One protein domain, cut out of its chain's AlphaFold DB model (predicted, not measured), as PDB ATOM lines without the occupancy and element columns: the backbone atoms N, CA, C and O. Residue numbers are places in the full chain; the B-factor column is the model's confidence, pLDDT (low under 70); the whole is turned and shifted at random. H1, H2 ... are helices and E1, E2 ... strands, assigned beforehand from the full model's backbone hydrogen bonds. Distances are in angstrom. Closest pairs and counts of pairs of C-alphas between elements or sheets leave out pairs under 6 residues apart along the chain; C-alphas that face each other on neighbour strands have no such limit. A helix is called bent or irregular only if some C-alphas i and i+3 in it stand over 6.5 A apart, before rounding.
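Overview. This is residues 113 to 146, 157 to 172 and 185 to 344 of the 632 residues of an uncharacterized protein of Desulfovibrio sp. DV (UniProt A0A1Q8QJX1). Two rows of helices stack side by side along an elongated body, H3, H5, H7 and H9 in one row and H4, H6, H8 and H10 running against them in the other. The hairpin H1 and H2 packs crosswise on the first row at H7 and H9; the small strand pair E1 and E2 sits beside H3 at one end, and H11 packs on H9 near the other. The 210 printed residues hold, in order, H1 H2 E1 E2 H3 to H11, mostly helix, with E1 and E2 antiparallel. The whole is compact, with a radius of gyration of the C-alphas of 17.2 A and spans of 54 by 33 by 32 A.

Arrangement. H1, residues 113 to 126, and H2, residues 130 to 143, form a helical hairpin, closest at the C-alphas of Ser 124 and Arg 133, 4.9 A. E1, residues 169 to 172, is antiparallel to E2, residues 185 to 187; N 170 and O 186 are 3.0 A apart, within hydrogen-bond range. H3 to H7, residues 191 to 203, 209 to 218, 223 to 236, 243 to 257 and 265 to 275, form an up and down bundle, each running against the one before. H4 and H5 touch at the C-alphas of Ala 215 and Ala 226, 4.5 A. The hub H7 touches five helices, among them H1 at 85 degrees, about perpendicular, closest at the C-alphas of Ser 116 and Leu 272, 5.3 A. H8, residues 279 to 293, touches H6 at the C-alphas of Phe 247 and Ile 281, 6.3 A; H8 is irregular, with C-alphas 288 and 291 7.2 A apart. H9, residues 302 to 313, touches H7 the same way at a shallow tilt of 4 degrees, closest at the C-alphas of Gly 271 and Ser 307, 4.2 A. H10, residues 317 to 323, is close to H8 but not clearly touching, with Ser 283 and Glu 319 closest, their C-alphas 7.5 A apart. H11, residues 330 to 339, touches H9 about perpendicular, 76 degrees, at the C-alphas of Ala 305 and Ile 339, 4.9 A. Every O i to N i+4 pair is within hydrogen-bond range in the helices other than H8, which has 9 of 11.

Along the chain. H1 begins at C-alpha 113, (-1.807, 49.147, -18.554), and measures 20.3 A; H2 measures 20.0 A, H6 20.7 A and H8 19.6 A. H11 ends at C-alpha 339, (-3.323, 26.304, -16.599).

Size, cuts and confidence. The C-alphas farthest apart, Lys 185 and Pro 326, are 54.6 A apart. Residues 147 to 156 and 173 to 184 are not printed, with C-alpha gaps of 13.3 A and 6.6 A. Of the links printed whole, none is long. Residues 172, 205, 321 to 326 and 340 to 344 have pLDDT under 70.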
ATOM      1  N   LEU A 113      -0.959  49.973 -17.689       94.38
ATOM      2  CA  LEU A 113      -1.807  49.147 -18.554       94.38
ATOM      3  C   LEU A 113      -1.105  48.776 -19.872       94.38
ATOM      4  O   LEU A 113      -1.235  47.653 -20.351       94.38
ATOM      5  N   CYS A 114      -0.333  49.687 -20.467       94.00
ATOM      6  CA  CYS A 114       0.443  49.358 -21.663       94.00
ATOM      7  C   CYS A 114       1.528  48.322 -21.353       94.00
ATOM      8  O   CYS A 114       1.787  47.448 -22.180       94.00
ATOM      9  N   GLU A 115       2.139  48.390 -20.169       94.62
ATOM     10  CA  GLU A 115       3.124  47.405 -19.731       94.62
ATOM     11  C   GLU A 115       2.502  46.018 -19.549       94.62
ATOM     12  O   GLU A 115       3.021  45.037 -20.081       94.62
ATOM     13  N   SER A 116       1.326  45.925 -18.919       96.50
ATOM     14  CA  SER A 116       0.627  44.639 -18.797       96.50
ATOM     15  C   SER A 116       0.278  44.035 -20.157       96.50
ATOM     16  O   SER A 116       0.465  42.838 -20.372       96.50
ATOM     17  N   ILE A 117      -0.149  44.861 -21.115       96.06
ATOM     18  CA  ILE A 117      -0.435  44.437 -22.490       96.06
ATOM     19  C   ILE A 117       0.825  43.921 -23.192       96.06
ATOM     20  O   ILE A 117       0.753  42.914 -23.903       96.06
ATOM     21  N   LYS A 118       1.986  44.561 -22.997       95.56
ATOM     22  CA  LYS A 118       3.264  44.070 -23.539       95.56
ATOM     23  C   LYS A 118       3.614  42.698 -22.968       95.56
ATOM     24  O   LYS A 118       3.922  41.798 -23.748       95.56
ATOM     25  N   ILE A 119       3.503  42.521 -21.651       95.62
ATOM     26  CA  ILE A 119       3.765  41.241 -20.975       95.62
ATOM     27  C   ILE A 119       2.818  40.155 -21.503       95.62
ATOM     28  O   ILE A 119       3.267  39.076 -21.890       95.62
ATOM     29  N   VAL A 120       1.518  40.447 -21.614       96.06
ATOM     30  CA  VAL A 120       0.539  39.497 -22.164       96.06
ATOM     31  C   VAL A 120       0.822  39.162 -23.630       96.06
ATOM     32  O   VAL A 120       0.683  38.005 -24.018       96.06
ATOM     33  N   ASN A 121       1.255  40.118 -24.455       95.31
ATOM     34  CA  ASN A 121       1.645  39.840 -25.841       95.31
ATOM     35  C   ASN A 121       2.881  38.928 -25.920       95.31
ATOM     36  O   ASN A 121       2.906  37.998 -26.727       95.31
ATOM     37  N   GLN A 122       3.892  39.160 -25.078       93.62
ATOM     38  CA  GLN A 122       5.068  38.288 -24.995       93.62
ATOM     39  C   GLN A 122       4.673  36.871 -24.569       93.62
ATOM     40  O   GLN A 122       5.067  35.902 -25.219       93.62
ATOM     41  N   PHE A 123       3.823  36.762 -23.547       90.50
ATOM     42  CA  PHE A 123       3.258  35.497 -23.091       90.50
ATOM     43  C   PHE A 123       2.464  34.796 -24.207       90.50
ATOM     44  O   PHE A 123       2.694  33.624 -24.486       90.50
ATOM     45  N   SER A 124       1.598  35.518 -24.927       90.88
ATOM     46  CA  SER A 124       0.794  35.009 -26.053       90.88
ATOM     47  C   SER A 124       1.637  34.375 -27.167       90.88
ATOM     48  O   SER A 124       1.252  33.362 -27.760       90.88
ATOM     49  N   ASN A 125       2.816  34.939 -27.442       87.31
ATOM     50  CA  ASN A 125       3.739  34.402 -28.444       87.31
ATOM     51  C   ASN A 125       4.395  33.088 -28.002       87.31
ATOM     52  O   ASN A 125       4.748  32.271 -28.852       87.31
ATOM     53  N   GLN A 126       4.520  32.867 -26.694       86.12
ATOM     54  CA  GLN A 126       5.021  31.618 -26.120       86.12
ATOM     55  C   GLN A 126       3.923  30.543 -26.078       86.12
ATOM     56  O   GLN A 126       4.237  29.372 -26.282       86.12
ATOM     57  N   GLN A 127       2.647  30.963 -25.991       80.44
ATOM     58  CA  GLN A 127       1.488  30.067 -25.934       80.44
ATOM     59  C   GLN A 127       1.430  29.068 -27.093       80.44
ATOM     60  O   GLN A 127       1.285  29.464 -28.254       80.44
ATOM     61  N   LYS A 128       1.454  27.770 -26.769       80.56
ATOM     62  CA  LYS A 128       1.253  26.668 -27.731       80.56
ATOM     63  C   LYS A 128      -0.204  26.479 -28.141       80.56
ATOM     64  O   LYS A 128      -0.474  26.107 -29.280       80.56
ATOM     65  N   TYR A 129      -1.146  26.726 -27.231       79.81
ATOM     66  CA  TYR A 129      -2.570  26.550 -27.512       79.81
ATOM     67  C   TYR A 129      -3.111  27.727 -28.328       79.81
ATOM     68  O   TYR A 129      -3.155  28.864 -27.849       79.81
ATOM     69  N   THR A 130      -3.590  27.456 -29.546       86.12
ATOM     70  CA  THR A 130      -4.150  28.485 -30.439       86.12
ATOM     71  C   THR A 130      -5.330  29.216 -29.807       86.12
ATOM     72  O   THR A 130      -5.459  30.425 -29.974       86.12
ATOM     73  N   SER A 131      -6.165  28.525 -29.022       87.50
ATOM     74  CA  SER A 131      -7.268  29.148 -28.280       87.50
ATOM     75  C   SER A 131      -6.776  30.196 -27.275       87.50
ATOM     76  O   SER A 131      -7.343  31.285 -27.212       87.50
ATOM     77  N   TYR A 132      -5.684  29.926 -26.553       90.19
ATOM     78  CA  TYR A 132      -5.121  30.832 -25.543       90.19
ATOM     79  C   TYR A 132      -4.435  32.019 -26.214       90.19
ATOM     80  O   TYR A 132      -4.633  33.173 -25.824       90.19
ATOM     81  N   ARG A 133      -3.685  31.752 -27.288       92.38
ATOM     82  CA  ARG A 133      -3.070  32.785 -28.126       92.38
ATOM     83  C   ARG A 133      -4.121  33.712 -28.744       92.38
ATOM     84  O   ARG A 133      -3.985  34.930 -28.692       92.38
ATOM     85  N   ASN A 134      -5.197  33.159 -29.297       93.88
ATOM     86  CA  ASN A 134      -6.285  33.956 -29.864       93.88
ATOM     87  C   ASN A 134      -7.003  34.763 -28.783       93.88
ATOM     88  O   ASN A 134      -7.298  35.940 -28.993       93.88
ATOM     89  N   ARG A 135      -7.241  34.167 -27.609       95.19
ATOM     90  CA  ARG A 135      -7.916  34.860 -26.513       95.19
ATOM     91  C   ARG A 135      -7.092  36.027 -25.964       95.19
ATOM     92  O   ARG A 135      -7.627  37.122 -25.822       95.19
ATOM     93  N   THR A 136      -5.790  35.844 -25.758       95.00
ATOM     94  CA  THR A 136      -4.878  36.929 -25.345       95.00
ATOM     95  C   THR A 136      -4.760  38.039 -26.394       95.00
ATOM     96  O   THR A 136      -4.751  39.210 -26.028       95.00
ATOM     97  N   LYS A 137      -4.775  37.724 -27.698       95.31
ATOM     98  CA  LYS A 137      -4.864  38.752 -28.758       95.31
ATOM     99  C   LYS A 137      -6.156  39.571 -28.685       95.31
ATOM    100  O   LYS A 137      -6.152  40.767 -28.965       95.31
ATOM    101  N   ILE A 138      -7.269  38.946 -28.299       95.38
ATOM    102  CA  ILE A 138      -8.527  39.666 -28.064       95.38
ATOM    103  C   ILE A 138      -8.377  40.614 -26.868       95.38
ATOM    104  O   ILE A 138      -8.816  41.759 -26.960       95.38
ATOM    105  N   TRP A 139      -7.712  40.193 -25.784       96.19
ATOM    106  CA  TRP A 139      -7.446  41.077 -24.642       96.19
ATOM    107  C   TRP A 139      -6.689  42.330 -25.069       96.19
ATOM    108  O   TRP A 139      -7.114  43.439 -24.752       96.19
ATOM    109  N   THR A 140      -5.601  42.162 -25.824       94.69
ATOM    110  CA  THR A 140      -4.747  43.285 -26.228       94.69
ATOM    111  C   THR A 140      -5.421  44.207 -27.236       94.69
ATOM    112  O   THR A 140      -5.161  45.406 -27.218       94.69
ATOM    113  N   LYS A 141      -6.369  43.705 -28.040       93.31
ATOM    114  CA  LYS A 141      -7.236  44.543 -28.883       93.31
ATOM    115  C   LYS A 141      -8.266  45.342 -28.069       93.31
ATOM    116  O   LYS A 141      -8.521  46.505 -28.375       93.31
ATOM    117  N   ILE A 142      -8.891  44.730 -27.064       93.12
ATOM    118  CA  ILE A 142      -9.940  45.374 -26.250       93.12
ATOM    119  C   ILE A 142      -9.354  46.464 -25.351       93.12
ATOM    120  O   ILE A 142      -9.958  47.523 -25.207       93.12
ATOM    121  N   TRP A 143      -8.189  46.197 -24.763       93.62
ATOM    122  CA  TRP A 143      -7.538  47.068 -23.781       93.62
ATOM    123  C   TRP A 143      -6.405  47.926 -24.359       93.62
ATOM    124  O   TRP A 143      -5.818  48.728 -23.636       93.62
ATOM    125  N   GLY A 144      -6.082  47.750 -25.642       90.62
ATOM    126  CA  GLY A 144      -5.071  48.534 -26.345       90.62
ATOM    127  C   GLY A 144      -5.433  50.015 -26.457       90.62
ATOM    128  O   GLY A 144      -6.585  50.404 -26.272       90.62
ATOM    129  N   ALA A 145      -4.432  50.835 -26.783       86.69
ATOM    130  CA  ALA A 145      -4.624  52.262 -27.018       86.69
ATOM    131  C   ALA A 145      -5.660  52.499 -28.129       86.69
ATOM    132  O   ALA A 145      -5.681  51.784 -29.134       86.69
ATOM    133  N   ARG A 146      -6.513  53.506 -27.930       84.44
ATOM    134  CA  ARG A 146      -7.569  53.907 -28.862       84.44
ATOM    135  C   ARG A 146      -7.462  55.387 -29.159       84.44
ATOM    136  O   ARG A 146      -7.020  56.160 -28.310       84.44
ATOM    137  N   LEU A 157     -14.153  48.395 -20.553       89.44
ATOM    138  CA  LEU A 157     -15.430  48.116 -19.888       89.44
ATOM    139  C   LEU A 157     -16.449  49.201 -20.218       89.44
ATOM    140  O   LEU A 157     -16.170  50.390 -20.073       89.44
ATOM    141  N   ASN A 158     -17.656  48.774 -20.579       88.69
ATOM    142  CA  ASN A 158     -18.769  49.687 -20.787       88.69
ATOM    143  C   ASN A 158     -19.342  50.139 -19.443       88.69
ATOM    144  O   ASN A 158     -19.508  49.346 -18.519       88.69
ATOM    145  N   SER A 159     -19.668  51.426 -19.345       89.94
ATOM    146  CA  SER A 159     -20.346  51.977 -18.172       89.94
ATOM    147  C   SER A 159     -21.793  51.494 -18.124       89.94
ATOM    148  O   SER A 159     -22.599  51.839 -18.993       89.94
ATOM    149  N   GLU A 160     -22.136  50.738 -17.086       92.31
ATOM    150  CA  GLU A 160     -23.473  50.182 -16.887       92.31
ATOM    151  C   GLU A 160     -24.246  50.955 -15.817       92.31
ATOM    152  O   GLU A 160     -23.666  51.610 -14.947       92.31
ATOM    153  N   MET A 161     -25.577  50.880 -15.871       95.12
ATOM    154  CA  MET A 161     -26.429  51.420 -14.813       95.12
ATOM    155  C   MET A 161     -26.336  50.537 -13.566       95.12
ATOM    156  O   MET A 161     -26.469  49.316 -13.635       95.12
ATOM    157  N   LEU A 162     -26.147  51.163 -12.408       92.88
ATOM    158  CA  LEU A 162     -26.227  50.486 -11.125       92.88
ATOM    159  C   LEU A 162     -27.679  50.073 -10.849       92.88
ATOM    160  O   LEU A 162     -28.589  50.879 -11.052       92.88
ATOM    161  N   PRO A 163     -27.916  48.855 -10.338       88.69
ATOM    162  CA  PRO A 163     -29.258  48.417  -9.979       88.69
ATOM    163  C   PRO A 163     -29.905  49.314  -8.924       88.69
ATOM    164  O   PRO A 163     -29.233  49.806  -8.019       88.69
ATOM    165  N   ASN A 164     -31.230  49.455  -8.976       83.50
ATOM    166  CA  ASN A 164     -31.987  50.321  -8.058       83.50
ATOM    167  C   ASN A 164     -31.816  49.950  -6.572       83.50
ATOM    168  O   ASN A 164     -31.964  50.800  -5.699       83.50
ATOM    169  N   ASN A 165     -31.508  48.685  -6.270       84.69
ATOM    170  CA  ASN A 165     -31.247  48.196  -4.912       84.69
ATOM    171  C   ASN A 165     -29.769  48.325  -4.488       84.69
ATOM    172  O   ASN A 165     -29.415  47.965  -3.361       84.69
ATOM    173  N   PHE A 166     -28.886  48.808  -5.365       88.12
ATOM    174  CA  PHE A 166     -27.492  49.049  -5.030       88.12
ATOM    175  C   PHE A 166     -27.400  50.245  -4.084       88.12
ATOM    176  O   PHE A 166     -27.941  51.312  -4.361       88.12
ATOM    177  N   ASN A 167     -26.671  50.104  -2.971       86.12
ATOM    178  CA  ASN A 167     -26.365  51.251  -2.116       86.12
ATOM    179  C   ASN A 167     -25.374  52.184  -2.830       86.12
ATOM    180  O   ASN A 167     -24.159  52.110  -2.639       86.12
ATOM    181  N   ASN A 168     -25.907  53.039  -3.683       81.56
ATOM    182  CA  ASN A 168     -25.171  53.967  -4.518       81.56
ATOM    183  C   ASN A 168     -24.920  55.328  -3.858       81.56
ATOM    184  O   ASN A 168     -24.499  56.272  -4.528       81.56
ATOM    185  N   LYS A 169     -25.186  55.437  -2.552       84.12
ATOM    186  CA  LYS A 169     -24.917  56.650  -1.787       84.12
ATOM    187  C   LYS A 169     -23.421  56.764  -1.539       84.12
ATOM    188  O   LYS A 169     -22.835  55.907  -0.873       84.12
ATOM    189  N   VAL A 170     -22.828  57.845  -2.023       77.81
ATOM    190  CA  VAL A 170     -21.469  58.249  -1.664       77.81
ATOM    191  C   VAL A 170     -21.558  59.506  -0.810       77.81
ATOM    192  O   VAL A 170     -22.360  60.399  -1.075       77.81
ATOM    193  N   SER A 171     -20.791  59.524   0.277       73.62
ATOM    194  CA  SER A 171     -20.703  60.666   1.182       73.62
ATOM    195  C   SER A 171     -19.405  61.420   0.939       73.62
ATOM    196  O   SER A 171     -18.339  60.827   1.115       73.62
ATOM    197  N   ILE A 172     -19.489  62.706   0.598       66.12
ATOM    198  CA  ILE A 172     -18.328  63.601   0.490       66.12
ATOM    199  C   ILE A 172     -18.515  64.785   1.441       66.12
ATOM    200  O   ILE A 172     -19.628  65.239   1.694       66.12
ATOM    201  N   LYS A 185     -24.582  63.694   0.892       78.75
ATOM    202  CA  LYS A 185     -24.794  62.395   0.249       78.75
ATOM    203  C   LYS A 185     -25.357  62.624  -1.138       78.75
ATOM    204  O   LYS A 185     -26.405  63.247  -1.269       78.75
ATOM    205  N   PHE A 186     -24.724  62.034  -2.137       80.19
ATOM    206  CA  PHE A 186     -25.222  62.023  -3.507       80.19
ATOM    207  C   PHE A 186     -25.369  60.588  -4.005       80.19
ATOM    208  O   PHE A 186     -24.743  59.650  -3.497       80.19
ATOM    209  N   TYR A 187     -26.262  60.425  -4.975       85.50
ATOM    210  CA  TYR A 187     -26.601  59.144  -5.574       85.50
ATOM    211  C   TYR A 187     -25.846  58.988  -6.883       85.50
ATOM    212  O   TYR A 187     -25.899  59.864  -7.744       85.50
ATOM    213  N   ILE A 188     -25.161  57.860  -7.035       87.69
ATOM    214  CA  ILE A 188     -24.439  57.533  -8.259       87.69
ATOM    215  C   ILE A 188     -25.210  56.477  -9.047       87.69
ATOM    216  O   ILE A 188     -25.622  55.463  -8.503       87.69
ATOM    217  N   PHE A 189     -25.409  56.668 -10.343       91.75
ATOM    218  CA  PHE A 189     -26.253  55.750 -11.120       91.75
ATOM    219  C   PHE A 189     -25.479  54.839 -12.062       91.75
ATOM    220  O   PHE A 189     -26.072  53.925 -12.613       91.75
ATOM    221  N   ARG A 190     -24.172  55.051 -12.241       94.31
ATOM    222  CA  ARG A 190     -23.347  54.295 -13.190       94.31
ATOM    223  C   ARG A 190     -22.135  53.656 -12.528       94.31
ATOM    224  O   ARG A 190     -21.591  54.223 -11.579       94.31
ATOM    225  N   THR A 191     -21.700  52.509 -13.049       94.12
ATOM    226  CA  THR A 191     -20.523  51.775 -12.555       94.12
ATOM    227  C   THR A 191     -19.267  52.634 -12.614       94.12
ATOM    228  O   THR A 191     -18.636  52.843 -11.579       94.12
ATOM    229  N   SER A 192     -18.998  53.258 -13.763       90.25
ATOM    230  CA  SER A 192     -17.821  54.110 -13.958       90.25
ATOM    231  C   SER A 192     -17.804  55.312 -13.016       90.25
ATOM    232  O   SER A 192     -16.782  55.596 -12.398       90.25
ATOM    233  N   SER A 193     -18.941  55.994 -12.838       89.56
ATOM    234  CA  SER A 193     -19.071  57.095 -11.878       89.56
ATOM    235  C   SER A 193     -18.830  56.619 -10.446       89.56
ATOM    236  O   SER A 193     -18.194  57.313  -9.659       89.56
ATOM    237  N   PHE A 194     -19.303  55.420 -10.106       92.31
ATOM    238  CA  PHE A 194     -19.163  54.870  -8.765       92.31
ATOM    239  C   PHE A 194     -17.721  54.472  -8.472       92.31
ATOM    240  O   PHE A 194     -17.180  54.858  -7.438       92.31
ATOM    241  N   THR A 195     -17.080  53.770  -9.404       93.38
ATOM    242  CA  THR A 195     -15.653  53.459  -9.355       93.38
ATOM    243  C   THR A 195     -14.834  54.740  -9.239       93.38
ATOM    244  O   THR A 195     -14.039  54.873  -8.313       93.38
ATOM    245  N   SER A 196     -15.091  55.714 -10.110       89.19
ATOM    246  CA  SER A 196     -14.424  57.017 -10.141       89.19
ATOM    247  C   SER A 196     -14.467  57.737  -8.785       89.19
ATOM    248  O   SER A 196     -13.423  58.107  -8.243       89.19
ATOM    249  N   SER A 197     -15.645  57.828  -8.156       87.62
ATOM    250  CA  SER A 197     -15.775  58.433  -6.825       87.62
ATOM    251  C   SER A 197     -15.020  57.664  -5.737       87.62
ATOM    252  O   SER A 197     -14.493  58.270  -4.807       87.62
ATOM    253  N   LEU A 198     -14.930  56.331  -5.820       90.25
ATOM    254  CA  LEU A 198     -14.128  55.555  -4.867       90.25
ATOM    255  C   LEU A 198     -12.625  55.790  -5.046       90.25
ATOM    256  O   LEU A 198     -11.898  55.831  -4.055       90.25
ATOM    257  N   ILE A 199     -12.159  55.966  -6.284       90.25
ATOM    258  CA  ILE A 199     -10.761  56.285  -6.591       90.25
ATOM    259  C   ILE A 199     -10.392  57.664  -6.046       90.25
ATOM    260  O   ILE A 199      -9.352  57.803  -5.400       90.25
ATOM    261  N   GLU A 200     -11.263  58.655  -6.224       84.25
ATOM    262  CA  GLU A 200     -11.106  59.987  -5.634       84.25
ATOM    263  C   GLU A 200     -11.023  59.911  -4.097       84.25
ATOM    264  O   GLU A 200     -10.082  60.429  -3.489       84.25
ATOM    265  N   LEU A 201     -11.942  59.166  -3.468       82.88
ATOM    266  CA  LEU A 201     -11.933  58.912  -2.023       82.88
ATOM    267  C   LEU A 201     -10.708  58.126  -1.546       82.88
ATOM    268  O   LEU A 201     -10.362  58.206  -0.369       82.88
ATOM    269  N   SER A 202     -10.056  57.358  -2.416       84.31
ATOM    270  CA  SER A 202      -8.780  56.718  -2.103       84.31
ATOM    271  C   SER A 202      -7.603  57.672  -2.255       84.31
ATOM    272  O   SER A 202      -6.663  57.572  -1.473       84.31
ATOM    273  N   ARG A 203      -7.642  58.614  -3.204       81.00
ATOM    274  CA  ARG A 203      -6.558  59.580  -3.409       81.00
ATOM    275  C   ARG A 203      -6.478  60.603  -2.286       81.00
ATOM    276  O   ARG A 203      -5.408  60.770  -1.708       81.00
ATOM    277  N   VAL A 204      -7.575  61.321  -2.036       70.06
ATOM    278  CA  VAL A 204      -7.569  62.551  -1.226       70.06
ATOM    279  C   VAL A 204      -7.073  62.294   0.206       70.06
ATOM    280  O   VAL A 204      -6.150  62.982   0.637       70.06
ATOM    281  N   PRO A 205      -7.597  61.290   0.932       68.81
ATOM    282  CA  PRO A 205      -7.109  60.922   2.258       68.81
ATOM    283  C   PRO A 205      -6.083  59.772   2.244       68.81
ATOM    284  O   PRO A 205      -5.813  59.216   3.304       68.81
ATOM    285  N   MET A 206      -5.572  59.345   1.076       74.56
ATOM    286  CA  MET A 206      -4.735  58.136   0.921       74.56
ATOM    287  C   MET A 206      -5.374  56.855   1.499       74.56
ATOM    288  O   MET A 206      -4.697  55.942   1.967       74.56
ATOM    289  N   ARG A 207      -6.709  56.767   1.474       81.44
ATOM    290  CA  ARG A 207      -7.463  55.624   2.000       81.44
ATOM    291  C   ARG A 207      -7.653  54.538   0.957       81.44
ATOM    292  O   ARG A 207      -8.727  54.370   0.362       81.44
ATOM    293  N   PHE A 208      -6.597  53.772   0.729       85.44
ATOM    294  CA  PHE A 208      -6.629  52.678  -0.234       85.44
ATOM    295  C   PHE A 208      -7.555  51.525   0.209       85.44
ATOM    296  O   PHE A 208      -8.079  50.792  -0.634       85.44
ATOM    297  N   ASP A 209      -7.861  51.405   1.502       90.69
ATOM    298  CA  ASP A 209      -8.769  50.403   2.076       90.69
ATOM    299  C   ASP A 209     -10.229  50.522   1.594       90.69
ATOM    300  O   ASP A 209     -10.945  49.517   1.536       90.69
ATOM    301  N   VAL A 210     -10.674  51.725   1.211       90.75
ATOM    302  CA  VAL A 210     -12.072  52.023   0.850       90.75
ATOM    303  C   VAL A 210     -12.545  51.191  -0.342       90.75
ATOM    304  O   VAL A 210     -13.563  50.498  -0.245       90.75
ATOM    305  N   CYS A 211     -11.793  51.200  -1.445       93.38
ATOM    306  CA  CYS A 211     -12.121  50.414  -2.636       93.38
ATOM    307  C   CYS A 211     -12.131  48.911  -2.328       93.38
ATOM    308  O   CYS A 211     -13.074  48.212  -2.698       93.38
ATOM    309  N   LEU A 212     -11.132  48.418  -1.583       95.81
ATOM    310  CA  LEU A 212     -11.036  47.008  -1.202       95.81
ATOM    311  C   LEU A 212     -12.235  46.574  -0.342       95.81
ATOM    312  O   LEU A 212     -12.850  45.540  -0.601       95.81
ATOM    313  N   SER A 213     -12.595  47.372   0.664       95.12
ATOM    314  CA  SER A 213     -13.753  47.131   1.531       95.12
ATOM    315  C   SER A 213     -15.055  47.120   0.732       95.12
ATOM    316  O   SER A 213     -15.898  46.233   0.913       95.12
ATOM    317  N   ARG A 214     -15.218  48.063  -0.206       94.38
ATOM    318  CA  ARG A 214     -16.419  48.135  -1.040       94.38
ATOM    319  C   ARG A 214     -16.518  46.951  -1.996       94.38
ATOM    320  O   ARG A 214     -17.569  46.312  -2.017       94.38
ATOM    321  N   ALA A 215     -15.431  46.607  -2.686       96.69
ATOM    322  CA  ALA A 215     -15.354  45.445  -3.564       96.69
ATOM    323  C   ALA A 215     -15.679  44.146  -2.808       96.69
ATOM    324  O   ALA A 215     -16.517  43.370  -3.261       96.69
ATOM    325  N   LYS A 216     -15.123  43.941  -1.599       97.31
ATOM    326  CA  LYS A 216     -15.434  42.773  -0.748       97.31
ATOM    327  C   LYS A 216     -16.930  42.623  -0.468       97.31
ATOM    328  O   LYS A 216     -17.432  41.502  -0.498       97.31
ATOM    329  N   LYS A 217     -17.633  43.730  -0.203       96.00
ATOM    330  CA  LYS A 217     -19.073  43.726   0.106       96.00
ATOM    331  C   LYS A 217     -19.934  43.366  -1.103       96.00
ATOM    332  O   LYS A 217     -20.961  42.721  -0.930       96.00
ATOM    333  N   ILE A 218     -19.534  43.782  -2.304       95.62
ATOM    334  CA  ILE A 218     -20.360  43.618  -3.509       95.62
ATOM    335  C   ILE A 218     -19.966  42.408  -4.363       95.62
ATOM    336  O   ILE A 218     -20.756  41.997  -5.202       95.62
ATOM    337  N   LYS A 219     -18.798  41.797  -4.130       96.50
ATOM    338  CA  LYS A 219     -18.189  40.793  -5.020       96.50
ATOM    339  C   LYS A 219     -19.075  39.626  -5.455       96.50
ATOM    340  O   LYS A 219     -18.919  39.136  -6.562       96.50
ATOM    341  N   LYS A 220     -19.972  39.158  -4.580       95.50
ATOM    342  CA  LYS A 220     -20.868  38.028  -4.881       95.50
ATOM    343  C   LYS A 220     -22.059  38.442  -5.747       95.50
ATOM    344  O   LYS A 220     -22.554  37.630  -6.509       95.50
ATOM    345  N   MET A 221     -22.529  39.678  -5.581       95.06
ATOM    346  CA  MET A 221     -23.726  40.198  -6.248       95.06
ATOM    347  C   MET A 221     -23.370  40.909  -7.556       95.06
ATOM    348  O   MET A 221     -24.080  40.779  -8.542       95.06
ATOM    349  N   TYR A 222     -22.241  41.621  -7.557       95.44
ATOM    350  CA  TYR A 222     -21.749  42.438  -8.664       95.44
ATOM    351  C   TYR A 222     -20.254  42.165  -8.897       95.44
ATOM    352  O   TYR A 222     -19.417  43.027  -8.612       95.44
ATOM    353  N   PRO A 223     -19.884  40.953  -9.358       96.19
ATOM    354  CA  PRO A 223     -18.485  40.565  -9.541       96.19
ATOM    355  C   PRO A 223     -17.752  41.465 -10.542       96.19
ATOM    356  O   PRO A 223     -16.620  41.860 -10.283       96.19
ATOM    357  N   GLN A 224     -18.409  41.857 -11.636       95.94
ATOM    358  CA  GLN A 224     -17.834  42.740 -12.657       95.94
ATOM    359  C   GLN A 224     -17.479  44.121 -12.088       95.94
ATOM    360  O   GLN A 224     -16.327  44.537 -12.175       95.94
ATOM    361  N   LEU A 225     -18.414  44.772 -11.386       96.12
ATOM    362  CA  LEU A 225     -18.158  46.044 -10.702       96.12
ATOM    363  C   LEU A 225     -17.065  45.919  -9.629       96.12
ATOM    364  O   LEU A 225     -16.261  46.828  -9.441       96.12
ATOM    365  N   ALA A 226     -17.006  44.793  -8.912       97.38
ATOM    366  CA  ALA A 226     -15.936  44.560  -7.946       97.38
ATOM    367  C   ALA A 226     -14.556  44.497  -8.624       97.38
ATOM    368  O   ALA A 226     -13.601  45.056  -8.085       97.38
ATOM    369  N   ILE A 227     -14.451  43.857  -9.794       98.06
ATOM    370  CA  ILE A 227     -13.223  43.853 -10.600       98.06
ATOM    371  C   ILE A 227     -12.904  45.247 -11.119       98.06
ATOM    372  O   ILE A 227     -11.763  45.669 -10.974       98.06
ATOM    373  N   GLU A 228     -13.887  45.978 -11.650       96.81
ATOM    374  CA  GLU A 228     -13.703  47.351 -12.127       96.81
ATOM    375  C   GLU A 228     -13.078  48.233 -11.034       96.81
ATOM    376  O   GLU A 228     -12.043  48.859 -11.260       96.81
ATOM    377  N   ILE A 229     -13.622  48.191  -9.812       96.62
ATOM    378  CA  ILE A 229     -13.104  48.941  -8.659       96.62
ATOM    379  C   ILE A 229     -11.670  48.529  -8.311       96.62
ATOM    380  O   ILE A 229     -10.798  49.381  -8.131       96.62
ATOM    381  N   LEU A 230     -11.418  47.222  -8.186       98.12
ATOM    382  CA  LEU A 230     -10.112  46.713  -7.762       98.12
ATOM    383  C   LEU A 230      -9.033  46.966  -8.811       98.12
ATOM    384  O   LEU A 230      -7.930  47.365  -8.449       98.12
ATOM    385  N   ALA A 231      -9.341  46.728 -10.084       97.38
ATOM    386  CA  ALA A 231      -8.409  46.887 -11.190       97.38
ATOM    387  C   ALA A 231      -8.098  48.358 -11.429       97.38
ATOM    388  O   ALA A 231      -6.928  48.714 -11.530       97.38
ATOM    389  N   THR A 232      -9.111  49.226 -11.405       95.56
ATOM    390  CA  THR A 232      -8.899  50.671 -11.533       95.56
ATOM    391  C   THR A 232      -7.995  51.181 -10.413       95.56
ATOM    392  O   THR A 232      -7.014  51.868 -10.682       95.56
ATOM    393  N   GLN A 233      -8.242  50.786  -9.159       95.06
ATOM    394  CA  GLN A 233      -7.375  51.196  -8.054       95.06
ATOM    395  C   GLN A 233      -5.964  50.606  -8.174       95.06
ATOM    396  O   GLN A 233      -4.986  51.302  -7.920       95.06
ATOM    397  N   TYR A 234      -5.846  49.335  -8.554       96.31
ATOM    398  CA  TYR A 234      -4.556  48.670  -8.699       96.31
ATOM    399  C   TYR A 234      -3.689  49.322  -9.780       96.31
ATOM    400  O   TYR A 234      -2.529  49.611  -9.523       96.31
ATOM    401  N   LEU A 235      -4.259  49.610 -10.953       95.50
ATOM    402  CA  LEU A 235      -3.537  50.198 -12.083       95.50
ATOM    403  C   LEU A 235      -3.164  51.665 -11.831       95.50
ATOM    404  O   LEU A 235      -2.035  52.066 -12.090       95.50
ATOM    405  N   LEU A 236      -4.087  52.467 -11.291       92.31
ATOM    406  CA  LEU A 236      -3.873  53.901 -11.056       92.31
ATOM    407  C   LEU A 236      -2.931  54.206  -9.885       92.31
ATOM    408  O   LEU A 236      -2.335  55.283  -9.819       92.31
ATOM    409  N   PHE A 237      -2.816  53.277  -8.935       92.25
ATOM    410  CA  PHE A 237      -1.974  53.425  -7.749       92.25
ATOM    411  C   PHE A 237      -0.870  52.374  -7.677       92.25
ATOM    412  O   PHE A 237      -0.318  52.172  -6.600       92.25
ATOM    413  N   PHE A 238      -0.525  51.729  -8.792       93.06
ATOM    414  CA  PHE A 238       0.387  50.584  -8.824       93.06
ATOM    415  C   PHE A 238       1.686  50.814  -8.032       93.06
ATOM    416  O   PHE A 238       2.012  50.019  -7.152       93.06
ATOM    417  N   ASP A 239       2.356  51.948  -8.256       89.69
ATOM    418  CA  ASP A 239       3.617  52.306  -7.582       89.69
ATOM    419  C   ASP A 239       3.444  52.795  -6.135       89.69
ATOM    420  O   ASP A 239       4.421  52.961  -5.410       89.69
ATOM    421  N   LYS A 240       2.210  53.081  -5.711       89.56
ATOM    422  CA  LYS A 240       1.898  53.603  -4.370       89.56
ATOM    423  C   LYS A 240       1.368  52.537  -3.422       89.56
ATOM    424  O   LYS A 240       1.340  52.779  -2.220       89.56
ATOM    425  N   LEU A 241       0.907  51.405  -3.950       92.19
ATOM    426  CA  LEU A 241       0.389  50.310  -3.142       92.19
ATOM    427  C   LEU A 241       1.546  49.508  -2.548       92.19
ATOM    428  O   LEU A 241       2.443  49.067  -3.271       92.19
ATOM    429  N   SER A 242       1.483  49.265  -1.241       93.75
ATOM    430  CA  SER A 242       2.423  48.375  -0.560       93.75
ATOM    431  C   SER A 242       2.289  46.924  -1.046       93.75
ATOM    432  O   SER A 242       1.311  46.547  -1.700       93.75
ATOM    433  N   PHE A 243       3.257  46.075  -0.694       95.12
ATOM    434  CA  PHE A 243       3.211  44.641  -0.997       95.12
ATOM    435  C   PHE A 243       1.888  43.995  -0.548       95.12
ATOM    436  O   PHE A 243       1.206  43.348  -1.346       95.12
ATOM    437  N   ASP A 244       1.486  44.220   0.706       96.19
ATOM    438  CA  ASP A 244       0.260  43.650   1.273       96.19
ATOM    439  C   ASP A 244      -0.985  44.185   0.572       96.19
ATOM    440  O   ASP A 244      -1.936  43.453   0.287       96.19
ATOM    441  N   GLU A 245      -0.980  45.468   0.233       95.81
ATOM    442  CA  GLU A 245      -2.066  46.105  -0.491       95.81
ATOM    443  C   GLU A 245      -2.242  45.534  -1.901       95.81
ATOM    444  O   GLU A 245      -3.381  45.249  -2.305       95.81
ATOM    445  N   LYS A 246      -1.146  45.331  -2.639       97.06
ATOM    446  CA  LYS A 246      -1.157  44.635  -3.932       97.06
ATOM    447  C   LYS A 246      -1.679  43.207  -3.748       97.06
ATOM    448  O   LYS A 246      -2.643  42.814  -4.409       97.06
ATOM    449  N   PHE A 247      -1.129  42.466  -2.783       97.38
ATOM    450  CA  PHE A 247      -1.535  41.096  -2.476       97.38
ATOM    451  C   PHE A 247      -3.034  40.976  -2.182       97.38
ATOM    452  O   PHE A 247      -3.706  40.136  -2.777       97.38
ATOM    453  N   TYR A 248      -3.602  41.810  -1.304       97.69
ATOM    454  CA  TYR A 248      -5.015  41.707  -0.933       97.69
ATOM    455  C   TYR A 248      -5.964  41.974  -2.103       97.69
ATOM    456  O   TYR A 248      -7.026  41.347  -2.174       97.69
ATOM    457  N   ARG A 249      -5.599  42.873  -3.022       97.94
ATOM    458  CA  ARG A 249      -6.394  43.165  -4.225       97.94
ATOM    459  C   ARG A 249      -6.351  42.010  -5.203       97.94
ATOM    460  O   ARG A 249      -7.409  41.513  -5.578       97.94
ATOM    461  N   LEU A 250      -5.155  41.534  -5.537       98.31
ATOM    462  CA  LEU A 250      -4.972  40.404  -6.448       98.31
ATOM    463  C   LEU A 250      -5.619  39.136  -5.876       98.31
ATOM    464  O   LEU A 250      -6.379  38.456  -6.555       98.31
ATOM    465  N   SER A 251      -5.440  38.880  -4.580       98.19
ATOM    466  CA  SER A 251      -6.100  37.797  -3.845       98.19
ATOM    467  C   SER A 251      -7.626  37.888  -3.922       98.19
ATOM    468  O   SER A 251      -8.301  36.864  -4.050       98.19
ATOM    469  N   LEU A 252      -8.199  39.090  -3.856       98.38
ATOM    470  CA  LEU A 252      -9.638  39.276  -4.011       98.38
ATOM    471  C   LEU A 252     -10.092  39.105  -5.466       98.38
ATOM    472  O   LEU A 252     -11.156  38.536  -5.689       98.38
ATOM    473  N   MET A 253      -9.288  39.531  -6.442       98.62
ATOM    474  CA  MET A 253      -9.546  39.263  -7.859       98.62
ATOM    475  C   MET A 253      -9.537  37.761  -8.160       98.62
ATOM    476  O   MET A 253     -10.371  37.323  -8.937       98.62
ATOM    477  N   ILE A 254      -8.689  36.954  -7.504       98.25
ATOM    478  CA  ILE A 254      -8.736  35.480  -7.596       98.25
ATOM    479  C   ILE A 254     -10.092  34.950  -7.112       98.25
ATOM    480  O   ILE A 254     -10.716  34.147  -7.803       98.25
ATOM    481  N   ASP A 255     -10.576  35.414  -5.950       97.75
ATOM    482  CA  ASP A 255     -11.884  34.981  -5.427       97.75
ATOM    483  C   ASP A 255     -13.023  35.307  -6.389       97.75
ATOM    484  O   ASP A 255     -13.990  34.557  -6.468       97.75
ATOM    485  N   ILE A 256     -12.937  36.455  -7.064       98.19
ATOM    486  CA  ILE A 256     -13.962  36.919  -7.998       98.19
ATOM    487  C   ILE A 256     -13.827  36.212  -9.349       98.19
ATOM    488  O   ILE A 256     -14.838  35.835  -9.928       98.19
ATOM    489  N   GLY A 257     -12.600  35.979  -9.818       97.50
ATOM    490  CA  GLY A 257     -12.278  35.262 -11.054       97.50
ATOM    491  C   GLY A 257     -12.940  33.888 -11.121       97.50
ATOM    492  O   GLY A 257     -13.484  33.506 -12.151       97.50
ATOM    493  N   ILE A 258     -12.990  33.199  -9.981       96.94
ATOM    494  CA  ILE A 258     -13.650  31.897  -9.818       96.94
ATOM    495  C   ILE A 258     -15.173  31.959 -10.010       96.94
ATOM    496  O   ILE A 258     -15.787  30.953 -10.357       96.94
ATOM    497  N   LEU A 259     -15.794  33.117  -9.771       96.81
ATOM    498  CA  LEU A 259     -17.241  33.298  -9.909       96.81
ATOM    499  C   LEU A 259     -17.674  33.516 -11.364       96.81
ATOM    500  O   LEU A 259     -18.871  33.504 -11.638       96.81
ATOM    501  N   PHE A 260     -16.740  33.750 -12.291       97.31
ATOM    502  CA  PHE A 260     -17.081  33.912 -13.700       97.31
ATOM    503  C   PHE A 260     -17.388  32.556 -14.344       97.31
ATOM    504  O   PHE A 260     -16.590  31.624 -14.286       97.31
ATOM    505  N   GLU A 261     -18.542  32.474 -15.003       96.69
ATOM    506  CA  GLU A 261     -18.969  31.294 -15.767       96.69
ATOM    507  C   GLU A 261     -18.528  31.353 -17.239       96.69
ATOM    508  O   GLU A 261     -18.529  30.339 -17.930       96.69
ATOM    509  N   CYS A 262     -18.150  32.536 -17.729       96.56
ATOM    510  CA  CYS A 262     -17.732  32.768 -19.109       96.56
ATOM    511  C   CYS A 262     -16.611  33.811 -19.200       96.56
ATOM    512  O   CYS A 262     -16.432  34.640 -18.303       96.56
ATOM    513  N   ASP A 263     -15.861  33.752 -20.299       96.44
ATOM    514  CA  ASP A 263     -14.859  34.757 -20.646       96.44
ATOM    515  C   ASP A 263     -15.533  36.112 -20.933       96.44
ATOM    516  O   ASP A 263     -16.591  36.188 -21.555       96.44
ATOM    517  N   SER A 264     -14.915  37.201 -20.486       95.44
ATOM    518  CA  SER A 264     -15.467  38.558 -20.534       95.44
ATOM    519  C   SER A 264     -14.357  39.612 -20.519       95.44
ATOM    520  O   SER A 264     -13.194  39.313 -20.248       95.44
ATOM    521  N   ASN A 265     -14.700  40.878 -20.765       95.50
ATOM    522  CA  ASN A 265     -13.728  41.974 -20.668       95.50
ATOM    523  C   ASN A 265     -13.226  42.157 -19.223       95.50
ATOM    524  O   ASN A 265     -12.069  42.517 -19.016       95.50
ATOM    525  N   CYS A 266     -14.063  41.847 -18.223       95.75
ATOM    526  CA  CYS A 266     -13.683  41.872 -16.808       95.75
ATOM    527  C   CYS A 266     -12.696  40.756 -16.448       95.75
ATOM    528  O   CYS A 266     -11.710  41.013 -15.765       95.75
ATOM    529  N   SER A 267     -12.926  39.522 -16.901       96.50
ATOM    530  CA  SER A 267     -11.986  38.422 -16.646       96.50
ATOM    531  C   SER A 267     -10.661  38.617 -17.388       96.50
ATOM    532  O   SER A 267      -9.613  38.306 -16.831       96.50
ATOM    533  N   ALA A 268     -10.682  39.233 -18.575       97.12
ATOM    534  CA  ALA A 268      -9.469  39.688 -19.255       97.12
ATOM    535  C   ALA A 268      -8.693  40.738 -18.436       97.12
ATOM    536  O   ALA A 268      -7.470  40.662 -18.321       97.12
ATOM    537  N   LEU A 269      -9.398  41.690 -17.812       97.56
ATOM    538  CA  LEU A 269      -8.783  42.715 -16.964       97.56
ATOM    539  C   LEU A 269      -8.078  42.121 -15.735       97.56
ATOM    540  O   LEU A 269      -7.021  42.616 -15.349       97.56
ATOM    541  N   ILE A 270      -8.612  41.042 -15.150       98.19
ATOM    542  CA  ILE A 270      -7.922  40.299 -14.079       98.19
ATOM    543  C   ILE A 270      -6.556  39.818 -14.572       98.19
ATOM    544  O   ILE A 270      -5.552  40.019 -13.890       98.19
ATOM    545  N   GLY A 271      -6.510  39.226 -15.764       97.81
ATOM    546  CA  GLY A 271      -5.270  38.741 -16.358       97.81
ATOM    547  C   GLY A 271      -4.259  39.851 -16.631       97.81
ATOM    548  O   GLY A 271      -3.079  39.673 -16.343       97.81
ATOM    549  N   LEU A 272      -4.712  41.023 -17.089       98.06
ATOM    550  CA  LEU A 272      -3.850  42.202 -17.240       98.06
ATOM    551  C   LEU A 272      -3.291  42.683 -15.892       98.06
ATOM    552  O   LEU A 272      -2.113  43.009 -15.800       98.06
ATOM    553  N   CYS A 273      -4.086  42.673 -14.821       98.31
ATOM    554  CA  CYS A 273      -3.569  42.968 -13.483       98.31
ATOM    555  C   CYS A 273      -2.553  41.912 -13.012       98.31
ATOM    556  O   CYS A 273      -1.564  42.259 -12.375       98.31
ATOM    557  N   PHE A 274      -2.762  40.630 -13.330       97.94
ATOM    558  CA  PHE A 274      -1.850  39.544 -12.938       97.94
ATOM    559  C   PHE A 274      -0.554  39.533 -13.746       97.94
ATOM    560  O   PHE A 274       0.475  39.113 -13.226       97.94
ATOM    561  N   ALA A 275      -0.570  40.048 -14.976       97.25
ATOM    562  CA  ALA A 275       0.638  40.249 -15.769       97.25
ATOM    563  C   ALA A 275       1.633  41.209 -15.091       97.25
ATOM    564  O   ALA A 275       2.828  41.108 -15.323       97.25
ATOM    565  N   LEU A 276       1.148  42.107 -14.227       96.56
ATOM    566  CA  LEU A 276       1.965  43.052 -13.457       96.56
ATOM    567  C   LEU A 276       2.410  42.496 -12.095       96.56
ATOM    568  O   LEU A 276       2.978  43.223 -11.280       96.56
ATOM    569  N   CYS A 277       2.102  41.231 -11.802       94.69
ATOM    570  CA  CYS A 277       2.405  40.634 -10.513       94.69
ATOM    571  C   CYS A 277       3.904  40.326 -10.400       94.69
ATOM    572  O   CYS A 277       4.434  39.449 -11.077       94.69
ATOM    573  N   GLU A 278       4.584  41.036  -9.504       91.44
ATOM    574  CA  GLU A 278       6.000  40.822  -9.202       91.44
ATOM    575  C   GLU A 278       6.242  39.430  -8.590       91.44
ATOM    576  O   GLU A 278       5.389  38.904  -7.867       91.44
ATOM    577  N   GLY A 279       7.428  38.854  -8.827       90.19
ATOM    578  CA  GLY A 279       7.805  37.502  -8.385       90.19
ATOM    579  C   GLY A 279       7.425  37.181  -6.929       90.19
ATOM    580  O   GLY A 279       6.657  36.246  -6.714       90.19
ATOM    581  N   PRO A 280       7.837  37.986  -5.927       93.88
ATOM    582  CA  PRO A 280       7.502  37.724  -4.526       93.88
ATOM    583  C   PRO A 280       5.991  37.674  -4.240       93.88
ATOM    584  O   PRO A 280       5.528  36.845  -3.452       93.88
ATOM    585  N   ILE A 281       5.201  38.537  -4.892       95.56
ATOM    586  CA  ILE A 281       3.739  38.549  -4.742       95.56
ATOM    587  C   ILE A 281       3.143  37.310  -5.414       95.56
ATOM    588  O   ILE A 281       2.270  36.668  -4.827       95.56
ATOM    589  N   SER A 282       3.636  36.938  -6.599       94.12
ATOM    590  CA  SER A 282       3.217  35.739  -7.335       94.12
ATOM    591  C   SER A 282       3.425  34.471  -6.504       94.12
ATOM    592  O   SER A 282       2.479  33.701  -6.305       94.12
ATOM    593  N   SER A 283       4.610  34.300  -5.915       92.94
ATOM    594  CA  SER A 283       4.939  33.173  -5.033       92.94
ATOM    595  C   SER A 283       4.038  33.132  -3.802       92.94
ATOM    596  O   SER A 283       3.512  32.076  -3.423       92.94
ATOM    597  N   TYR A 284       3.780  34.294  -3.200       95.38
ATOM    598  CA  TYR A 284       2.924  34.392  -2.023       95.38
ATOM    599  C   TYR A 284       1.446  34.106  -2.344       95.38
ATOM    600  O   TYR A 284       0.803  33.331  -1.625       95.38
ATOM    601  N   LEU A 285       0.909  34.643  -3.448       96.00
ATOM    602  CA  LEU A 285      -0.432  34.327  -3.962       96.00
ATOM    603  C   LEU A 285      -0.574  32.835  -4.249       96.00
ATOM    604  O   LEU A 285      -1.577  32.224  -3.859       96.00
ATOM    605  N   TRP A 286       0.436  32.231  -4.874       94.06
ATOM    606  CA  TRP A 286       0.402  30.819  -5.214       94.06
ATOM    607  C   TRP A 286       0.336  29.930  -3.971       94.06
ATOM    608  O   TRP A 286      -0.582  29.114  -3.815       94.06
ATOM    609  N   LYS A 287       1.263  30.141  -3.030       92.62
ATOM    610  CA  LYS A 287       1.365  29.365  -1.789       92.62
ATOM    611  C   LYS A 287       0.161  29.561  -0.871       92.62
ATOM    612  O   LYS A 287      -0.358  28.601  -0.304       92.62
ATOM    613  N   LYS A 288      -0.288  30.804  -0.674       95.19
ATOM    614  CA  LYS A 288      -1.355  31.098   0.295       95.19
ATOM    615  C   LYS A 288      -2.743  30.808  -0.250       95.19
ATOM    616  O   LYS A 288      -3.630  30.505   0.554       95.19
ATOM    617  N   LYS A 289      -2.937  30.904  -1.570       95.12
ATOM    618  CA  LYS A 289      -4.272  30.931  -2.166       95.12
ATOM    619  C   LYS A 289      -4.456  29.987  -3.349       95.12
ATOM    620  O   LYS A 289      -5.276  29.079  -3.236       95.12
ATOM    621  N   ILE A 290      -3.717  30.164  -4.444       94.50
ATOM    622  CA  ILE A 290      -3.990  29.444  -5.705       94.50
ATOM    623  C   ILE A 290      -3.882  27.931  -5.504       94.50
ATOM    624  O   ILE A 290      -4.846  27.222  -5.763       94.50
ATOM    625  N   SER A 291      -2.780  27.441  -4.932       90.69
ATOM    626  CA  SER A 291      -2.552  26.004  -4.686       90.69
ATOM    627  C   SER A 291      -3.671  25.309  -3.896       90.69
ATOM    628  O   SER A 291      -3.966  24.139  -4.130       90.69
ATOM    629  N   LYS A 292      -4.331  26.019  -2.974       93.56
ATOM    630  CA  LYS A 292      -5.477  25.494  -2.217       93.56
ATOM    631  C   LYS A 292      -6.753  25.497  -3.053       93.56
ATOM    632  O   LYS A 292      -7.535  24.555  -2.979       93.56
ATOM    633  N   LEU A 293      -6.960  26.548  -3.844       93.81
ATOM    634  CA  LEU A 293      -8.136  26.697  -4.700       93.81
ATOM    635  C   LEU A 293      -8.162  25.657  -5.820       93.81
ATOM    636  O   LEU A 293      -9.216  25.070  -6.057       93.81
ATOM    637  N   LEU A 294      -7.012  25.365  -6.439       90.25
ATOM    638  CA  LEU A 294      -6.912  24.385  -7.529       90.25
ATOM    639  C   LEU A 294      -7.342  22.970  -7.119       90.25
ATOM    640  O   LEU A 294      -7.745  22.194  -7.979       90.25
ATOM    641  N   LYS A 295      -7.314  22.646  -5.822       90.81
ATOM    642  CA  LYS A 295      -7.732  21.340  -5.289       90.81
ATOM    643  C   LYS A 295      -9.238  21.202  -5.094       90.81
ATOM    644  O   LYS A 295      -9.729  20.084  -4.962       90.81
ATOM    645  N   ILE A 296      -9.949  22.326  -4.993       95.06
ATOM    646  CA  ILE A 296     -11.328  22.375  -4.486       95.06
ATOM    647  C   ILE A 296     -12.291  22.908  -5.547       95.06
ATOM    648  O   ILE A 296     -13.448  22.494  -5.582       95.06
ATOM    649  N   ILE A 297     -11.843  23.831  -6.402       95.19
ATOM    650  CA  ILE A 297     -12.724  24.548  -7.325       95.19
ATOM    651  C   ILE A 297     -12.238  24.396  -8.759       95.19
ATOM    652  O   ILE A 297     -11.101  24.733  -9.077       95.19
ATOM    653  N   LYS A 298     -13.127  23.917  -9.633       93.88
ATOM    654  CA  LYS A 298     -12.873  23.753 -11.067       93.88
ATOM    655  C   LYS A 298     -12.829  25.117 -11.769       93.88
ATOM    656  O   LYS A 298     -13.772  25.897 -11.650       93.88
ATOM    657  N   ILE A 299     -11.764  25.385 -12.520       94.06
ATOM    658  CA  ILE A 299     -11.616  26.557 -13.388       94.06
ATOM    659  C   ILE A 299     -12.567  26.412 -14.575       94.06
ATOM    660  O   ILE A 299     -12.547  25.398 -15.280       94.06
ATOM    661  N   LYS A 300     -13.393  27.440 -14.785       95.25
ATOM    662  CA  LYS A 300     -14.463  27.438 -15.792       95.25
ATOM    663  C   LYS A 300     -14.151  28.258 -17.040       95.25
ATOM    664  O   LYS A 300     -14.707  27.974 -18.094       95.25
ATOM    665  N   THR A 301     -13.273  29.253 -16.932       96.44
ATOM    666  CA  THR A 301     -13.000  30.227 -17.998       96.44
ATOM    667  C   THR A 301     -11.561  30.114 -18.486       96.44
ATOM    668  O   THR A 301     -10.641  29.853 -17.702       96.44
ATOM    669  N   ILE A 302     -11.360  30.312 -19.790       95.31
ATOM    670  CA  ILE A 302     -10.024  30.348 -20.395       95.31
ATOM    671  C   ILE A 302      -9.277  31.572 -19.867       95.31
ATOM    672  O   ILE A 302      -8.087  31.489 -19.573       95.31
ATOM    673  N   ASP A 303      -9.984  32.685 -19.664       97.19
ATOM    674  CA  ASP A 303      -9.386  33.911 -19.158       97.19
ATOM    675  C   ASP A 303      -8.729  33.719 -17.795       97.19
ATOM    676  O   ASP A 303      -7.605  34.170 -17.562       97.19
ATOM    677  N   PHE A 304      -9.416  33.030 -16.885       97.25
ATOM    678  CA  PHE A 304      -8.878  32.782 -15.558       97.25
ATOM    679  C   PHE A 304      -7.740  31.760 -15.594       97.25
ATOM    680  O   PHE A 304      -6.744  31.945 -14.898       97.25
ATOM    681  N   ALA A 305      -7.827  30.742 -16.457       95.06
ATOM    682  CA  ALA A 305      -6.724  29.812 -16.681       95.06
ATOM    683  C   ALA A 305      -5.456  30.540 -17.166       95.06
ATOM    684  O   ALA A 305      -4.400  30.394 -16.551       95.06
ATOM    685  N   ILE A 306      -5.567  31.398 -18.189       95.31
ATOM    686  CA  ILE A 306      -4.472  32.251 -18.687       95.31
ATOM    687  C   ILE A 306      -3.927  33.139 -17.563       95.31
ATOM    688  O   ILE A 306      -2.718  33.223 -17.367       95.31
ATOM    689  N   SER A 307      -4.813  33.767 -16.787       96.50
ATOM    690  CA  SER A 307      -4.430  34.646 -15.677       96.50
ATOM    691  C   SER A 307      -3.579  33.912 -14.632       96.50
ATOM    692  O   SER A 307      -2.549  34.417 -14.195       96.50
ATOM    693  N   LEU A 308      -3.973  32.695 -14.245       95.50
ATOM    694  CA  LEU A 308      -3.196  31.872 -13.313       95.50
ATOM    695  C   LEU A 308      -1.895  31.352 -13.938       95.50
ATOM    696  O   LEU A 308      -0.903  31.200 -13.229       95.50
ATOM    697  N   SER A 309      -1.885  31.128 -15.253       93.06
ATOM    698  CA  SER A 309      -0.687  30.739 -16.009       93.06
ATOM    699  C   SER A 309       0.370  31.843 -16.003       93.06
ATOM    700  O   SER A 309       1.551  31.546 -15.851       93.06
ATOM    701  N   LEU A 310      -0.047  33.113 -16.097       93.38
ATOM    702  CA  LEU A 310       0.843  34.270 -15.953       93.38
ATOM    703  C   LEU A 310       1.507  34.285 -14.572       93.38
ATOM    704  O   LEU A 310       2.730  34.356 -14.492       93.38
ATOM    705  N   ILE A 311       0.725  34.126 -13.494       94.06
ATOM    706  CA  ILE A 311       1.274  34.045 -12.126       94.06
ATOM    707  C   ILE A 311       2.257  32.879 -12.007       94.06
ATOM    708  O   ILE A 311       3.345  33.049 -11.460       94.06
ATOM    709  N   TYR A 312       1.889  31.705 -12.526       90.62
ATOM    710  CA  TYR A 312       2.757  30.531 -12.498       90.62
ATOM    711  C   TYR A 312       4.076  30.775 -13.244       90.62
ATOM    712  O   TYR A 312       5.134  30.372 -12.772       90.62
ATOM    713  N   GLY A 313       4.029  31.470 -14.385       88.00
ATOM    714  CA  GLY A 313       5.206  31.814 -15.181       88.00
ATOM    715  C   GLY A 313       6.236  32.676 -14.441       88.00
ATOM    716  O   GLY A 313       7.422  32.592 -14.765       88.00
ATOM    717  N   PHE A 314       5.800  33.445 -13.437       88.38
ATOM    718  CA  PHE A 314       6.661  34.274 -12.588       88.38
ATOM    719  C   PHE A 314       7.267  33.540 -11.385       88.38
ATOM    720  O   PHE A 314       8.110  34.114 -10.696       88.38
ATOM    721  N   LEU A 315       6.860  32.297 -11.115       86.12
ATOM    722  CA  LEU A 315       7.459  31.500 -10.046       86.12
ATOM    723  C   LEU A 315       8.885  31.096 -10.430       86.12
ATOM    724  O   LEU A 315       9.160  30.734 -11.579       86.12
ATOM    725  N   ASN A 316       9.800  31.136  -9.459       81.00
ATOM    726  CA  ASN A 316      11.155  30.644  -9.691       81.00
ATOM    727  C   ASN A 316      11.154  29.106  -9.839       81.00
ATOM    728  O   ASN A 316      10.206  28.428  -9.437       81.00
ATOM    729  N   GLU A 317      12.203  28.539 -10.441       75.00
ATOM    730  CA  GLU A 317      12.259  27.091 -10.705       75.00
ATOM    731  C   GLU A 317      12.119  26.261  -9.427       75.00
ATOM    732  O   GLU A 317      11.325  25.323  -9.397       75.00
ATOM    733  N   ASN A 318      12.794  26.656  -8.346       72.44
ATOM    734  CA  ASN A 318      12.732  25.964  -7.056       72.44
ATOM    735  C   ASN A 318      11.308  25.943  -6.473       72.44
ATOM    736  O   ASN A 318      10.847  24.923  -5.964       72.44
ATOM    737  N   GLU A 319      10.578  27.050  -6.577       75.44
ATOM    738  CA  GLU A 319       9.182  27.148  -6.168       75.44
ATOM    739  C   GLU A 319       8.304  26.261  -7.041       75.44
ATOM    740  O   GLU A 319       7.486  25.518  -6.503       75.44
ATOM    741  N   MET A 320       8.505  26.265  -8.362       70.94
ATOM    742  CA  MET A 320       7.783  25.361  -9.260       70.94
ATOM    743  C   MET A 320       7.987  23.893  -8.856       70.94
ATOM    744  O   MET A 320       7.002  23.164  -8.761       70.94
ATOM    745  N   PHE A 321       9.214  23.468  -8.531       64.12
ATOM    746  CA  PHE A 321       9.500  22.094  -8.092       64.12
ATOM    747  C   PHE A 321       8.738  21.698  -6.819       64.12
ATOM    748  O   PHE A 321       8.177  20.604  -6.754       64.12
ATOM    749  N   HIS A 322       8.661  22.585  -5.825       58.16
ATOM    750  CA  HIS A 322       7.960  22.304  -4.564       58.16
ATOM    751  C   HIS A 322       6.433  22.397  -4.658       58.16
ATOM    752  O   HIS A 322       5.729  21.957  -3.749       58.16
ATOM    753  N   LEU A 323       5.909  22.992  -5.726       62.28
ATOM    754  CA  LEU A 323       4.479  23.238  -5.897       62.28
ATOM    755  C   LEU A 323       3.783  22.192  -6.771       62.28
ATOM    756  O   LEU A 323       2.551  22.153  -6.794       62.28
ATOM    757  N   VAL A 324       4.544  21.343  -7.464       60.12
ATOM    758  CA  VAL A 324       4.009  20.316  -8.360       60.12
ATOM    759  C   VAL A 324       3.989  18.970  -7.644       60.12
ATOM    760  O   VAL A 324       4.858  18.117  -7.819       60.12
ATOM    761  N   HIS A 325       2.959  18.773  -6.827       68.62
ATOM    762  CA  HIS A 325       2.518  17.422  -6.497       68.62
ATOM    763  C   HIS A 325       1.667  16.883  -7.656       68.62
ATOM    764  O   HIS A 325       0.987  17.673  -8.318       68.62
ATOM    765  N   PRO A 326       1.684  15.563  -7.919       69.31
ATOM    766  CA  PRO A 326       0.744  14.964  -8.856       69.31
ATOM    767  C   PRO A 326      -0.689  15.341  -8.454       69.31
ATOM    768  O   PRO A 326      -0.994  15.310  -7.257       69.31
ATOM    769  N   PRO A 327      -1.559  15.704  -9.412       75.38
ATOM    770  CA  PRO A 327      -2.941  16.024  -9.099       75.38
ATOM    771  C   PRO A 327      -3.608  14.814  -8.439       75.38
ATOM    772  O   PRO A 327      -3.512  13.691  -8.931       75.38
ATOM    773  N   VAL A 328      -4.264  15.041  -7.303       82.19
ATOM    774  CA  VAL A 328      -4.808  13.964  -6.459       82.19
ATOM    775  C   VAL A 328      -6.263  13.652  -6.821       82.19
ATOM    776  O   VAL A 328      -6.791  12.600  -6.464       82.19
ATOM    777  N   ASN A 329      -6.944  14.565  -7.516       82.06
ATOM    778  CA  ASN A 329      -8.343  14.414  -7.894       82.06
ATOM    779  C   ASN A 329      -8.645  15.010  -9.281       82.06
ATOM    780  O   ASN A 329      -7.843  15.748  -9.848       82.06
ATOM    781  N   GLU A 330      -9.828  14.702  -9.818       80.44
ATOM    782  CA  GLU A 330     -10.273  15.142 -11.148       80.44
ATOM    783  C   GLU A 330     -10.288  16.673 -11.306       80.44
ATOM    784  O   GLU A 330      -9.926  17.192 -12.361       80.44
ATOM    785  N   ILE A 331     -10.668  17.406 -10.253       85.50
ATOM    786  CA  ILE A 331     -10.715  18.876 -10.264       85.50
ATOM    787  C   ILE A 331      -9.304  19.438 -10.425       85.50
ATOM    788  O   ILE A 331      -9.075  20.308 -11.265       85.50
ATOM    789  N   GLU A 332      -8.361  18.922  -9.643       84.12
ATOM    790  CA  GLU A 332      -6.959  19.311  -9.691       84.12
ATOM    791  C   GLU A 332      -6.362  18.970 -11.062       84.12
ATOM    792  O   GLU A 332      -5.782  19.845 -11.703       84.12
ATOM    793  N   THR A 333      -6.610  17.762 -11.582       79.50
ATOM    794  CA  THR A 333      -6.187  17.353 -12.932       79.50
ATOM    795  C   THR A 333      -6.719  18.299 -14.006       79.50
ATOM    796  O   THR A 333      -5.942  18.808 -14.811       79.50
ATOM    797  N   HIS A 334      -8.025  18.592 -14.004       84.88
ATOM    798  CA  HIS A 334      -8.634  19.542 -14.942       84.88
ATOM    799  C   HIS A 334      -7.968  20.916 -14.859       84.88
ATOM    800  O   HIS A 334      -7.607  21.504 -15.876       84.88
ATOM    801  N   ASN A 335      -7.771  21.423 -13.646       87.25
ATOM    802  CA  ASN A 335      -7.189  22.736 -13.418       87.25
ATOM    803  C   ASN A 335      -5.735  22.831 -13.891       87.25
ATOM    804  O   ASN A 335      -5.374  23.814 -14.535       87.25
ATOM    805  N   PHE A 336      -4.913  21.816 -13.616       83.50
ATOM    806  CA  PHE A 336      -3.529  21.768 -14.092       83.50
ATOM    807  C   PHE A 336      -3.446  21.669 -15.617       83.50
ATOM    808  O   PHE A 336      -2.595  22.322 -16.223       83.50
ATOM    809  N   LEU A 337      -4.354  20.915 -16.249       80.31
ATOM    810  CA  LEU A 337      -4.459  20.859 -17.709       80.31
ATOM    811  C   LEU A 337      -4.839  22.225 -18.298       80.31
ATOM    812  O   LEU A 337      -4.224  22.656 -19.270       80.31
ATOM    813  N   MET A 338      -5.795  22.927 -17.682       84.12
ATOM    814  CA  MET A 338      -6.230  24.259 -18.113       84.12
ATOM    815  C   MET A 338      -5.150  25.327 -17.918       84.12
ATOM    816  O   MET A 338      -4.949  26.154 -18.797       84.12
ATOM    817  N   ILE A 339      -4.422  25.338 -16.802       85.88
ATOM    818  CA  ILE A 339      -3.323  26.304 -16.599       85.88
ATOM    819  C   ILE A 339      -2.174  26.041 -17.591       85.88
ATOM    820  O   ILE A 339      -1.315  26.890 -17.783       85.88
ATOM    821  N   GLY A 340      -2.178  24.892 -18.281       66.12
ATOM    822  CA  GLY A 340      -1.405  24.712 -19.506       66.12
ATOM    823  C   GLY A 340       0.065  25.046 -19.312       66.12
ATOM    824  O   GLY A 340       0.642  25.737 -20.144       66.12
ATOM    825  N   VAL A 341       0.640  24.612 -18.184       55.28
ATOM    826  CA  VAL A 341       1.977  25.017 -17.758       55.28
ATOM    827  C   VAL A 341       2.969  24.724 -18.891       55.28
ATOM    828  O   VAL A 341       3.323  23.584 -19.174       55.28
ATOM    829  N   GLU A 342       3.411  25.760 -19.599       52.34
ATOM    830  CA  GLU A 342       4.225  25.573 -20.808       52.34
ATOM    831  C   GLU A 342       5.594  24.974 -20.484       52.34
ATOM    832  O   GLU A 342       6.139  24.181 -21.257       52.34
ATOM    833  N   LYS A 343       6.093  25.269 -19.278       47.78
ATOM    834  CA  LYS A 343       7.292  24.659 -18.691       47.78
ATOM    835  C   LYS A 343       7.065  23.212 -18.223       47.78
ATOM    836  O   LYS A 343       8.031  22.504 -17.963       47.78
ATOM    837  N   SER A 344       5.818  22.730 -18.166       41.88
ATOM    838  CA  SER A 344       5.470  21.389 -17.686       41.88
ATOM    839  C   SER A 344       5.372  20.345 -18.791       41.88
ATOM    840  O   SER A 344       4.897  19.252 -18.523       41.88
TER     841      SER A 344